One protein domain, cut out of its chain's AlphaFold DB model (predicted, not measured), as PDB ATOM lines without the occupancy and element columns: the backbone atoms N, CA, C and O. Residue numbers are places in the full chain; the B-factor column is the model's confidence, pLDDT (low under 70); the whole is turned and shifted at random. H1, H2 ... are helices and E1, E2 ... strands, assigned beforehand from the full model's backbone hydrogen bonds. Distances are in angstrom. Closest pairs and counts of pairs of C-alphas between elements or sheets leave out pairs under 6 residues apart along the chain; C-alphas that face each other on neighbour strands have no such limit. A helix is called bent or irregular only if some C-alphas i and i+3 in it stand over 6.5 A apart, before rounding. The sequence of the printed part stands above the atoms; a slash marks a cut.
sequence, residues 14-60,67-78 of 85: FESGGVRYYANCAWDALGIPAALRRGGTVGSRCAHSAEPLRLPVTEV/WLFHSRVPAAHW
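What this domain is: This is residues 14 to 60 and 67 to 78 of the 85 residues of an uncharacterized protein of Acidobacteria bacterium (UniProt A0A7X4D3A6). A small sheet of four antiparallel strands has one helix, H1, packed over one of its faces, and its other face has no named helix. After a cut, a stretch with no named element, residues 67 to 78, leads away from this body, and its residues 72 to 78 stick out free. The printed part has 59 residues, with one named helix and four named strands in the order E1, E2, H1, E3, E4 along the chain; the sheet's order is E2, E1, E3, E4, and the class is mixed, helices and strands. The whole is only just compact, close to loose, with a radius of gyration of the C-alphas of 12.1 A and spans of 33 by 29 by 18 A.

Where its parts are: E1, residues 14 to 16, begins at C-alpha 14 at (-111.233, -71.384, 124.234) and is 6.7 A long. E2 is residues 19 to 22, 10.2 A. H1, residues 26 to 36, runs 16.5 A from C-alpha 26 at (-118.145, -78.279, 120.467). It is neither bent nor irregular, but only just: C-alphas 30 and 33 are 6.1 A apart. E3 is residues 40 to 45, 16.9 A. E4, residues 52 to 58, is 19.8 A long and ends at C-alpha 58 at (-108.944, -76.582, 134.591).

How they stand to each other: E2 and E4 are the edge strands of the sheet and are apart. E1 and E2 form a hairpin, antiparallel at 165 degrees, with N 21 and O 14 2.8 A apart, within hydrogen-bond range. E1 and E3 are antiparallel at 156 degrees, with N 15 and O 41 2.9 A apart. E3 and E4 form a hairpin, antiparallel at 155 degrees, with N 42 and O 55 2.8 A apart. H1 is on the sheet at a height over the sheet of 8.2 A, in two layers, a helix on one face of a sheet. It lies over E1 and E3 and runs along the strands, at 13 degrees to E3 on the local plane. The closest C-alphas of H1 and E3 are those of Ala 29 and Val 42, 6.3 A apart; those of H1 and E1 are Phe 14 and Ala 29, 6.2 A. E2, H1 and E3 make a split strand-helix-strand unit, two strands running the same way with E1 between them in the sheet, and its crossover is right-handed. In H1, 4 of 7 O i to N i+4 pairs are within hydrogen-bond range.

The domain as a whole: The two C-alphas farthest apart are those of Gly 18 and Ala 76, 35.3 A. Residues 61 to 66 are not printed, and C-alphas 60 and 67 are 17.8 A apart across the cut. The link from E3 to E4 is short, and the other links between named elements are tight. The mean pLDDT of the printed part is 95.3, and no printed residue is under 70.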
ATOM      1  N   PHE A  14    -111.913 -71.210 122.956       98.50
ATOM      2  CA  PHE A  14    -111.233 -71.384 124.234       98.50
ATOM      3  C   PHE A  14    -110.422 -70.130 124.555       98.50
ATOM      4  O   PHE A  14    -109.657 -69.653 123.719       98.50
ATOM      5  N   GLU A  15    -110.583 -69.588 125.757       98.50
ATOM      6  CA  GLU A  15    -109.855 -68.411 126.232       98.50
ATOM      7  C   GLU A  15    -108.958 -68.777 127.412       98.50
ATOM      8  O   GLU A  15    -109.435 -69.288 128.427       98.50
ATOM      9  N   SER A  16    -107.658 -68.494 127.301       97.88
ATOM     10  CA  SER A  16    -106.688 -68.711 128.378       97.88
ATOM     11  C   SER A  16    -105.536 -67.715 128.284       97.88
ATOM     12  O   SER A  16    -104.990 -67.479 127.206       97.88
ATOM     13  N   GLY A  17    -105.173 -67.104 129.416       95.31
ATOM     14  CA  GLY A  17    -104.052 -66.160 129.492       95.31
ATOM     15  C   GLY A  17    -104.172 -64.954 128.550       95.31
ATOM     16  O   GLY A  17    -103.163 -64.492 128.033       95.31
ATOM     17  N   GLY A  18    -105.394 -64.482 128.278       96.62
ATOM     18  CA  GLY A  18    -105.654 -63.363 127.362       96.62
ATOM     19  C   GLY A  18    -105.630 -63.722 125.872       96.62
ATOM     20  O   GLY A  18    -105.846 -62.847 125.039       96.62
ATOM     21  N   VAL A  19    -105.408 -64.993 125.523       98.00
ATOM     22  CA  VAL A  19    -105.462 -65.485 124.140       98.00
ATOM     23  C   VAL A  19    -106.777 -66.216 123.907       98.00
ATOM     24  O   VAL A  19    -107.179 -67.053 124.719       98.00
ATOM     25  N   ARG A  20    -107.429 -65.919 122.779       98.25
ATOM     26  CA  ARG A  20    -108.606 -66.639 122.285       98.25
ATOM     27  C   ARG A  20    -108.210 -67.557 121.133       98.25
ATOM     28  O   ARG A  20    -107.636 -67.104 120.146       98.25
ATOM     29  N   TYR A  21    -108.579 -68.822 121.256       98.31
ATOM     30  CA  TYR A  21    -108.476 -69.847 120.227       98.31
ATOM     31  C   TYR A  21    -109.874 -70.184 119.704       98.31
ATOM     32  O   TYR A  21    -110.860 -70.044 120.433       98.31
ATOM     33  N   TYR A  22    -109.947 -70.654 118.463       98.31
ATOM     34  CA  TYR A  22    -111.184 -71.091 117.820       98.31
ATOM     35  C   TYR A  22    -111.136 -72.594 117.553       98.31
ATOM     36  O   TYR A  22    -110.071 -73.128 117.244       98.31
ATOM     37  N   ALA A  23    -112.282 -73.256 117.663       97.44
ATOM     38  CA  ALA A  23    -112.479 -74.686 117.436       97.44
ATOM     39  C   ALA A  23    -113.496 -74.916 116.310       97.44
ATOM     40  O   ALA A  23    -114.337 -74.056 116.050       97.44
ATOM     41  N   ASN A  24    -113.443 -76.060 115.625       93.81
ATOM     42  CA  ASN A  24    -114.376 -76.324 114.519       93.81
ATOM     43  C   ASN A  24    -115.749 -76.802 115.010       93.81
ATOM     44  O   ASN A  24    -116.744 -76.586 114.327       93.81
ATOM     45  N   CYS A  25    -115.809 -77.416 116.193       93.44
ATOM     46  CA  CYS A  25    -117.034 -77.929 116.805       93.44
ATOM     47  C   CYS A  25    -116.973 -77.855 118.343       93.44
ATOM     48  O   CYS A  25    -115.951 -77.485 118.931       93.44
ATOM     49  N   ALA A  26    -118.067 -78.238 119.007       94.12
ATOM     50  CA  ALA A  26    -118.145 -78.279 120.467       94.12
ATOM     51  C   ALA A  26    -117.134 -79.256 121.104       94.12
ATOM     52  O   ALA A  26    -116.577 -78.953 122.158       94.12
ATOM     53  N   TRP A  27    -116.865 -80.400 120.462       93.19
ATOM     54  CA  TRP A  27    -115.879 -81.374 120.943       93.19
ATOM     55  C   TRP A  27    -114.445 -80.836 120.837       93.19
ATOM     56  O   TRP A  27    -113.704 -80.854 121.819       93.19
ATOM     57  N   ASP A  28    -114.087 -80.244 119.695       94.94
ATOM     58  CA  ASP A  28    -112.799 -79.570 119.492       94.94
ATOM     59  C   ASP A  28    -112.562 -78.456 120.528       94.94
ATOM     60  O   ASP A  28    -111.444 -78.281 121.017       94.94
ATOM     61  N   ALA A  29    -113.610 -77.729 120.927       96.44
ATOM     62  CA  ALA A  29    -113.501 -76.672 121.932       96.44
ATOM     63  C   ALA A  29    -113.010 -77.199 123.291       96.44
ATOM     64  O   ALA A  29    -112.260 -76.506 123.980       96.44
ATOM     65  N   LEU A  30    -113.385 -78.434 123.648       94.81
ATOM     66  CA  LEU A  30    -112.871 -79.160 124.816       94.81
ATOM     67  C   LEU A  30    -111.493 -79.791 124.548       94.81
ATOM     68  O   LEU A  30    -110.705 -79.970 125.474       94.81
ATOM     69  N   GLY A  31    -111.173 -80.094 123.291       95.12
ATOM     70  CA  GLY A  31    -109.859 -80.589 122.884       95.12
ATOM     71  C   GLY A  31    -108.739 -79.558 123.054       95.12
ATOM     72  O   GLY A  31    -107.631 -79.922 123.444       95.12
ATOM     73  N   ILE A  32    -109.000 -78.269 122.800       97.19
ATOM     74  CA  ILE A  32    -107.987 -77.201 122.920       97.19
ATOM     75  C   ILE A  32    -107.363 -77.111 124.330       97.19
ATOM     76  O   ILE A  32    -106.132 -77.163 124.416       97.19
ATOM     77  N   PRO A  33    -108.125 -76.973 125.438       97.06
ATOM     78  CA  PRO A  33    -107.535 -76.915 126.779       97.06
ATOM     79  C   PRO A  33    -106.720 -78.169 127.115       97.06
ATOM     80  O   PRO A  33    -105.654 -78.049 127.721       97.06
ATOM     81  N   ALA A  34    -107.167 -79.348 126.665       95.50
ATOM     82  CA  ALA A  34    -106.437 -80.602 126.841       95.50
ATOM     83  C   ALA A  34    -105.106 -80.610 126.065       95.50
ATOM     84  O   ALA A  34    -104.070 -80.968 126.622       95.50
ATOM     85  N   ALA A  35    -105.104 -80.149 124.810       95.56
ATOM     86  CA  ALA A  35    -103.901 -80.054 123.983       95.56
ATOM     87  C   ALA A  35    -102.886 -79.037 124.536       95.56
ATOM     88  O   ALA A  35    -101.680 -79.277 124.506       95.56
ATOM     89  N   LEU A  36    -103.370 -77.907 125.060       95.75
ATOM     90  CA  LEU A  36    -102.527 -76.851 125.629       95.75
ATOM     91  C   LEU A  36    -102.108 -77.119 127.077       95.75
ATOM     92  O   LEU A  36    -101.211 -76.431 127.568       95.75
ATOM     93  N   ARG A  37    -102.757 -78.077 127.753       95.75
ATOM     94  CA  ARG A  37    -102.601 -78.360 129.189       95.75
ATOM     95  C   ARG A  37    -102.756 -77.099 130.036       95.75
ATOM     96  O   ARG A  37    -101.902 -76.755 130.851       95.75
ATOM     97  N   ARG A  38    -103.830 -76.347 129.779       96.94
ATOM     98  CA  ARG A  38    -104.113 -75.067 130.442       96.94
ATOM     99  C   ARG A  38    -105.584 -74.940 130.792       96.94
ATOM    100  O   ARG A  38    -106.450 -75.257 129.984       96.94
ATOM    101  N   GLY A  39    -105.839 -74.385 131.974       97.81
ATOM    102  CA  GLY A  39    -107.168 -73.927 132.360       97.81
ATOM    103  C   GLY A  39    -107.573 -72.643 131.634       97.81
ATOM    104  O   GLY A  39    -106.734 -71.900 131.112       97.81
ATOM    105  N   GLY A  40    -108.872 -72.378 131.606       98.12
ATOM    106  CA  GLY A  40    -109.454 -71.245 130.903       98.12
ATOM    107  C   GLY A  40    -110.971 -71.337 130.838       98.12
ATOM    108  O   GLY A  40    -111.614 -71.917 131.709       98.12
ATOM    109  N   THR A  41    -111.560 -70.750 129.803       98.50
ATOM    110  CA  THR A  41    -113.005 -70.818 129.561       98.50
ATOM    111  C   THR A  41    -113.272 -71.309 128.152       98.50
ATOM    112  O   THR A  41    -112.839 -70.689 127.182       98.50
ATOM    113  N   VAL A  42    -114.009 -72.411 128.045       98.25
ATOM    114  CA  VAL A  42    -114.601 -72.863 126.790       98.25
ATOM    115  C   VAL A  42    -115.890 -72.078 126.558       98.25
ATOM    116  O   VAL A  42    -116.715 -71.934 127.457       98.25
ATOM    117  N   GLY A  43    -116.045 -71.534 125.358       98.06
ATOM    118  CA  GLY A  43    -117.211 -70.776 124.921       98.06
ATOM    119  C   GLY A  43    -117.911 -71.469 123.759       98.06
ATOM    120  O   GLY A  43    -117.251 -72.052 122.901       98.06
ATOM    121  N   SER A  44    -119.238 -71.409 123.741       97.62
ATOM    122  CA  SER A  44    -120.082 -71.904 122.651       97.62
ATOM    123  C   SER A  44    -121.445 -71.200 122.681       97.62
ATOM    124  O   SER A  44    -121.665 -70.274 123.470       97.62
ATOM    125  N   ARG A  45    -122.391 -71.655 121.860       97.31
ATOM    126  CA  ARG A  45    -123.814 -71.320 121.964       97.31
ATOM    127  C   ARG A  45    -124.664 -72.580 121.954       97.31
ATOM    128  O   ARG A  45    -124.276 -73.601 121.392       97.31
ATOM    129  N   CYS A  46    -125.830 -72.507 122.585       95.69
ATOM    130  CA  CYS A  46    -126.840 -73.549 122.460       95.69
ATOM    131  C   CYS A  46    -127.314 -73.626 121.003       95.69
ATOM    132  O   CYS A  46    -127.787 -72.630 120.458       95.69
ATOM    133  N   ALA A  47    -127.252 -74.807 120.386       93.94
ATOM    134  CA  ALA A  47    -127.664 -74.990 118.992       93.94
ATOM    135  C   ALA A  47    -129.170 -74.740 118.754       93.94
ATOM    136  O   ALA A  47    -129.584 -74.541 117.616       93.94
ATOM    137  N   HIS A  48    -129.987 -74.753 119.815       94.94
ATOM    138  CA  HIS A  48    -131.424 -74.476 119.735       94.94
ATOM    139  C   HIS A  48    -131.772 -73.016 120.057       94.94
ATOM    140  O   HIS A  48    -132.440 -72.361 119.263       94.94
ATOM    141  N   SER A  49    -131.335 -72.501 121.214       96.38
ATOM    142  CA  SER A  49    -131.712 -71.161 121.700       96.38
ATOM    143  C   SER A  49    -130.723 -70.052 121.325       96.38
ATOM    144  O   SER A  49    -131.022 -68.879 121.524       96.38
ATOM    145  N   ALA A  50    -129.536 -70.400 120.817       96.25
ATOM    146  CA  ALA A  50    -128.400 -69.501 120.591       96.25
ATOM    147  C   ALA A  50    -127.861 -68.792 121.852       96.25
ATOM    148  O   ALA A  50    -126.979 -67.926 121.748       96.25
ATOM    149  N   GLU A  51    -128.340 -69.159 123.043       97.44
ATOM    150  CA  GLU A  51    -127.852 -68.611 124.308       97.44
ATOM    151  C   GLU A  51    -126.360 -68.908 124.493       97.44
ATOM    152  O   GLU A  51    -125.895 -69.999 124.137       97.44
ATOM    153  N   PRO A  52    -125.587 -67.943 125.018       97.38
ATOM    154  CA  PRO A  52    -124.159 -68.114 125.209       97.38
ATOM    155  C   PRO A  52    -123.874 -69.152 126.296       97.38
ATOM    156  O   PRO A  52    -124.391 -69.073 127.407       97.38
ATOM    157  N   LEU A  53    -122.977 -70.078 125.981       97.06
ATOM    158  CA  LEU A  53    -122.472 -71.097 126.887       97.06
ATOM    159  C   LEU A  53    -121.025 -70.757 127.249       97.06
ATOM    160  O   LEU A  53    -120.198 -70.520 126.368       97.06
ATOM    161  N   ARG A  54    -120.716 -70.712 128.547       97.56
ATOM    162  CA  ARG A  54    -119.363 -70.519 129.088       97.56
ATOM    163  C   ARG A  54    -119.069 -71.585 130.132       97.56
ATOM    164  O   ARG A  54    -119.694 -71.593 131.185       97.56
ATOM    165  N   LEU A  55    -118.107 -72.449 129.835       97.62
ATOM    166  CA  LEU A  55    -117.685 -73.543 130.694       97.62
ATOM    167  C   LEU A  55    -116.254 -73.287 131.189       97.62
ATOM    168  O   LEU A  55    -115.312 -73.351 130.391       97.62
ATOM    169  N   PRO A  56    -116.062 -72.982 132.482       98.12
ATOM    170  CA  PRO A  56    -114.737 -72.963 133.085       98.12
ATOM    171  C   PRO A  56    -114.109 -74.357 133.032       98.12
ATOM    172  O   PRO A  56    -114.756 -75.353 133.350       98.12
ATOM    173  N   VAL A  57    -112.839 -74.420 132.647       97.50
ATOM    174  CA  VAL A  57    -112.063 -75.662 132.587       97.50
ATOM    175  C   VAL A  57    -110.734 -75.470 133.304       97.50
ATOM    176  O   VAL A  57    -110.102 -74.416 133.201       97.50
ATOM    177  N   THR A  58    -110.295 -76.494 134.024       96.25
ATOM    178  CA  THR A  58    -108.944 -76.582 134.591       96.25
ATOM    179  C   THR A  58    -108.056 -77.452 133.694       96.25
ATOM    180  O   THR A  58    -108.519 -77.969 132.679       96.25
ATOM    181  N   GLU A  59    -106.785 -77.653 134.059       90.75
ATOM    182  CA  GLU A  59    -105.913 -78.598 133.338       90.75
ATOM    183  C   GLU A  59    -106.455 -80.041 133.375       90.75
ATOM    184  O   GLU A  59    -106.223 -80.801 132.439       90.75
ATOM    185  N   VAL A  60    -107.210 -80.410 134.416       92.88
ATOM    186  CA  VAL A  60    -107.795 -81.756 134.561       92.88
ATOM    187  C   VAL A  60    -109.226 -81.860 134.022       92.88
ATOM    188  O   VAL A  60    -109.811 -82.938 134.061       92.88
ATOM    189  N   TRP A  67    -124.665 -79.948 130.532       93.31
ATOM    190  CA  TRP A  67    -124.567 -79.597 129.121       93.31
ATOM    191  C   TRP A  67    -124.146 -80.796 128.284       93.31
ATOM    192  O   TRP A  67    -123.255 -81.565 128.638       93.31
ATOM    193  N   LEU A  68    -124.771 -80.905 127.119       92.94
ATOM    194  CA  LEU A  68    -124.530 -81.975 126.168       92.94
ATOM    195  C   LEU A  68    -123.984 -81.383 124.873       92.94
ATOM    196  O   LEU A  68    -124.406 -80.312 124.436       92.94
ATOM    197  N   PHE A  69    -123.092 -82.125 124.225       91.38
ATOM    198  CA  PHE A  69    -122.826 -81.954 122.805       91.38
ATOM    199  C   PHE A  69    -123.403 -83.149 122.053       91.38
ATOM    200  O   PHE A  69    -123.512 -84.253 122.587       91.38
ATOM    201  N   HIS A  70    -123.805 -82.915 120.812       89.94
ATOM    202  CA  HIS A  70    -124.324 -83.961 119.952       89.94
ATOM    203  C   HIS A  70    -123.196 -84.503 119.079       89.94
ATOM    204  O   HIS A  70    -122.502 -83.719 118.437       89.94
ATOM    205  N   SER A  71    -123.059 -85.825 119.027       88.31
ATOM    206  CA  SER A  71    -122.238 -86.515 118.034       88.31
ATOM    207  C   SER A  71    -123.135 -87.414 117.194       88.31
ATOM    208  O   SER A  71    -124.024 -88.085 117.726       88.31
ATOM    209  N   ARG A  72    -122.932 -87.391 115.873       88.12
ATOM    210  CA  ARG A  72    -123.794 -88.115 114.922       88.12
ATOM    211  C   ARG A  72    -123.389 -89.573 114.755       88.12
ATOM    212  O   ARG A  72    -124.206 -90.374 114.300       88.12
ATOM    213  N   VAL A  73    -122.152 -89.910 115.105       90.75
ATOM    214  CA  VAL A  73    -121.596 -91.258 114.980       90.75
ATOM    215  C   VAL A  73    -121.159 -91.802 116.344       90.75
ATOM    216  O   VAL A  73    -120.800 -91.031 117.237       90.75
ATOM    217  N   PRO A  74    -121.189 -93.131 116.557       91.06
ATOM    218  CA  PRO A  74    -120.703 -93.720 117.802       91.06
ATOM    219  C   PRO A  74    -119.220 -93.408 118.035       91.06
ATOM    220  O   PRO A  74    -118.439 -93.395 117.086       91.06
ATOM    221  N   ALA A  75    -118.817 -93.259 119.302       90.12
ATOM    222  CA  ALA A  75    -117.452 -92.864 119.675       90.12
ATOM    223  C   ALA A  75    -116.346 -93.757 119.092       90.12
ATOM    224  O   ALA A  75    -115.262 -93.281 118.770       90.12
ATOM    225  N   ALA A  76    -116.634 -95.047 118.899       94.25
ATOM    226  CA  ALA A  76    -115.709 -95.996 118.285       94.25
ATOM    227  C   ALA A  76    -115.363 -95.675 116.813       94.25
ATOM    228  O   ALA A  76    -114.359 -96.175 116.321       94.25
ATOM    229  N   HIS A  77    -116.165 -94.841 116.140       92.81
ATOM    230  CA  HIS A  77    -116.054 -94.498 114.717       92.81
ATOM    231  C   HIS A  77    -115.664 -93.034 114.467       92.81
ATOM    232  O   HIS A  77    -115.612 -92.599 113.321       92.81
ATOM    233  N   TRP A  78    -115.377 -92.255 115.513       89.88
ATOM    234  CA  TRP A  78    -115.063 -90.822 115.378       89.88
ATOM    235  C   TRP A  78    -113.842 -90.531 114.494       89.88
ATOM    236  O   TRP A  78    -113.720 -89.470 113.891       89.88
TER     237      TRP A  78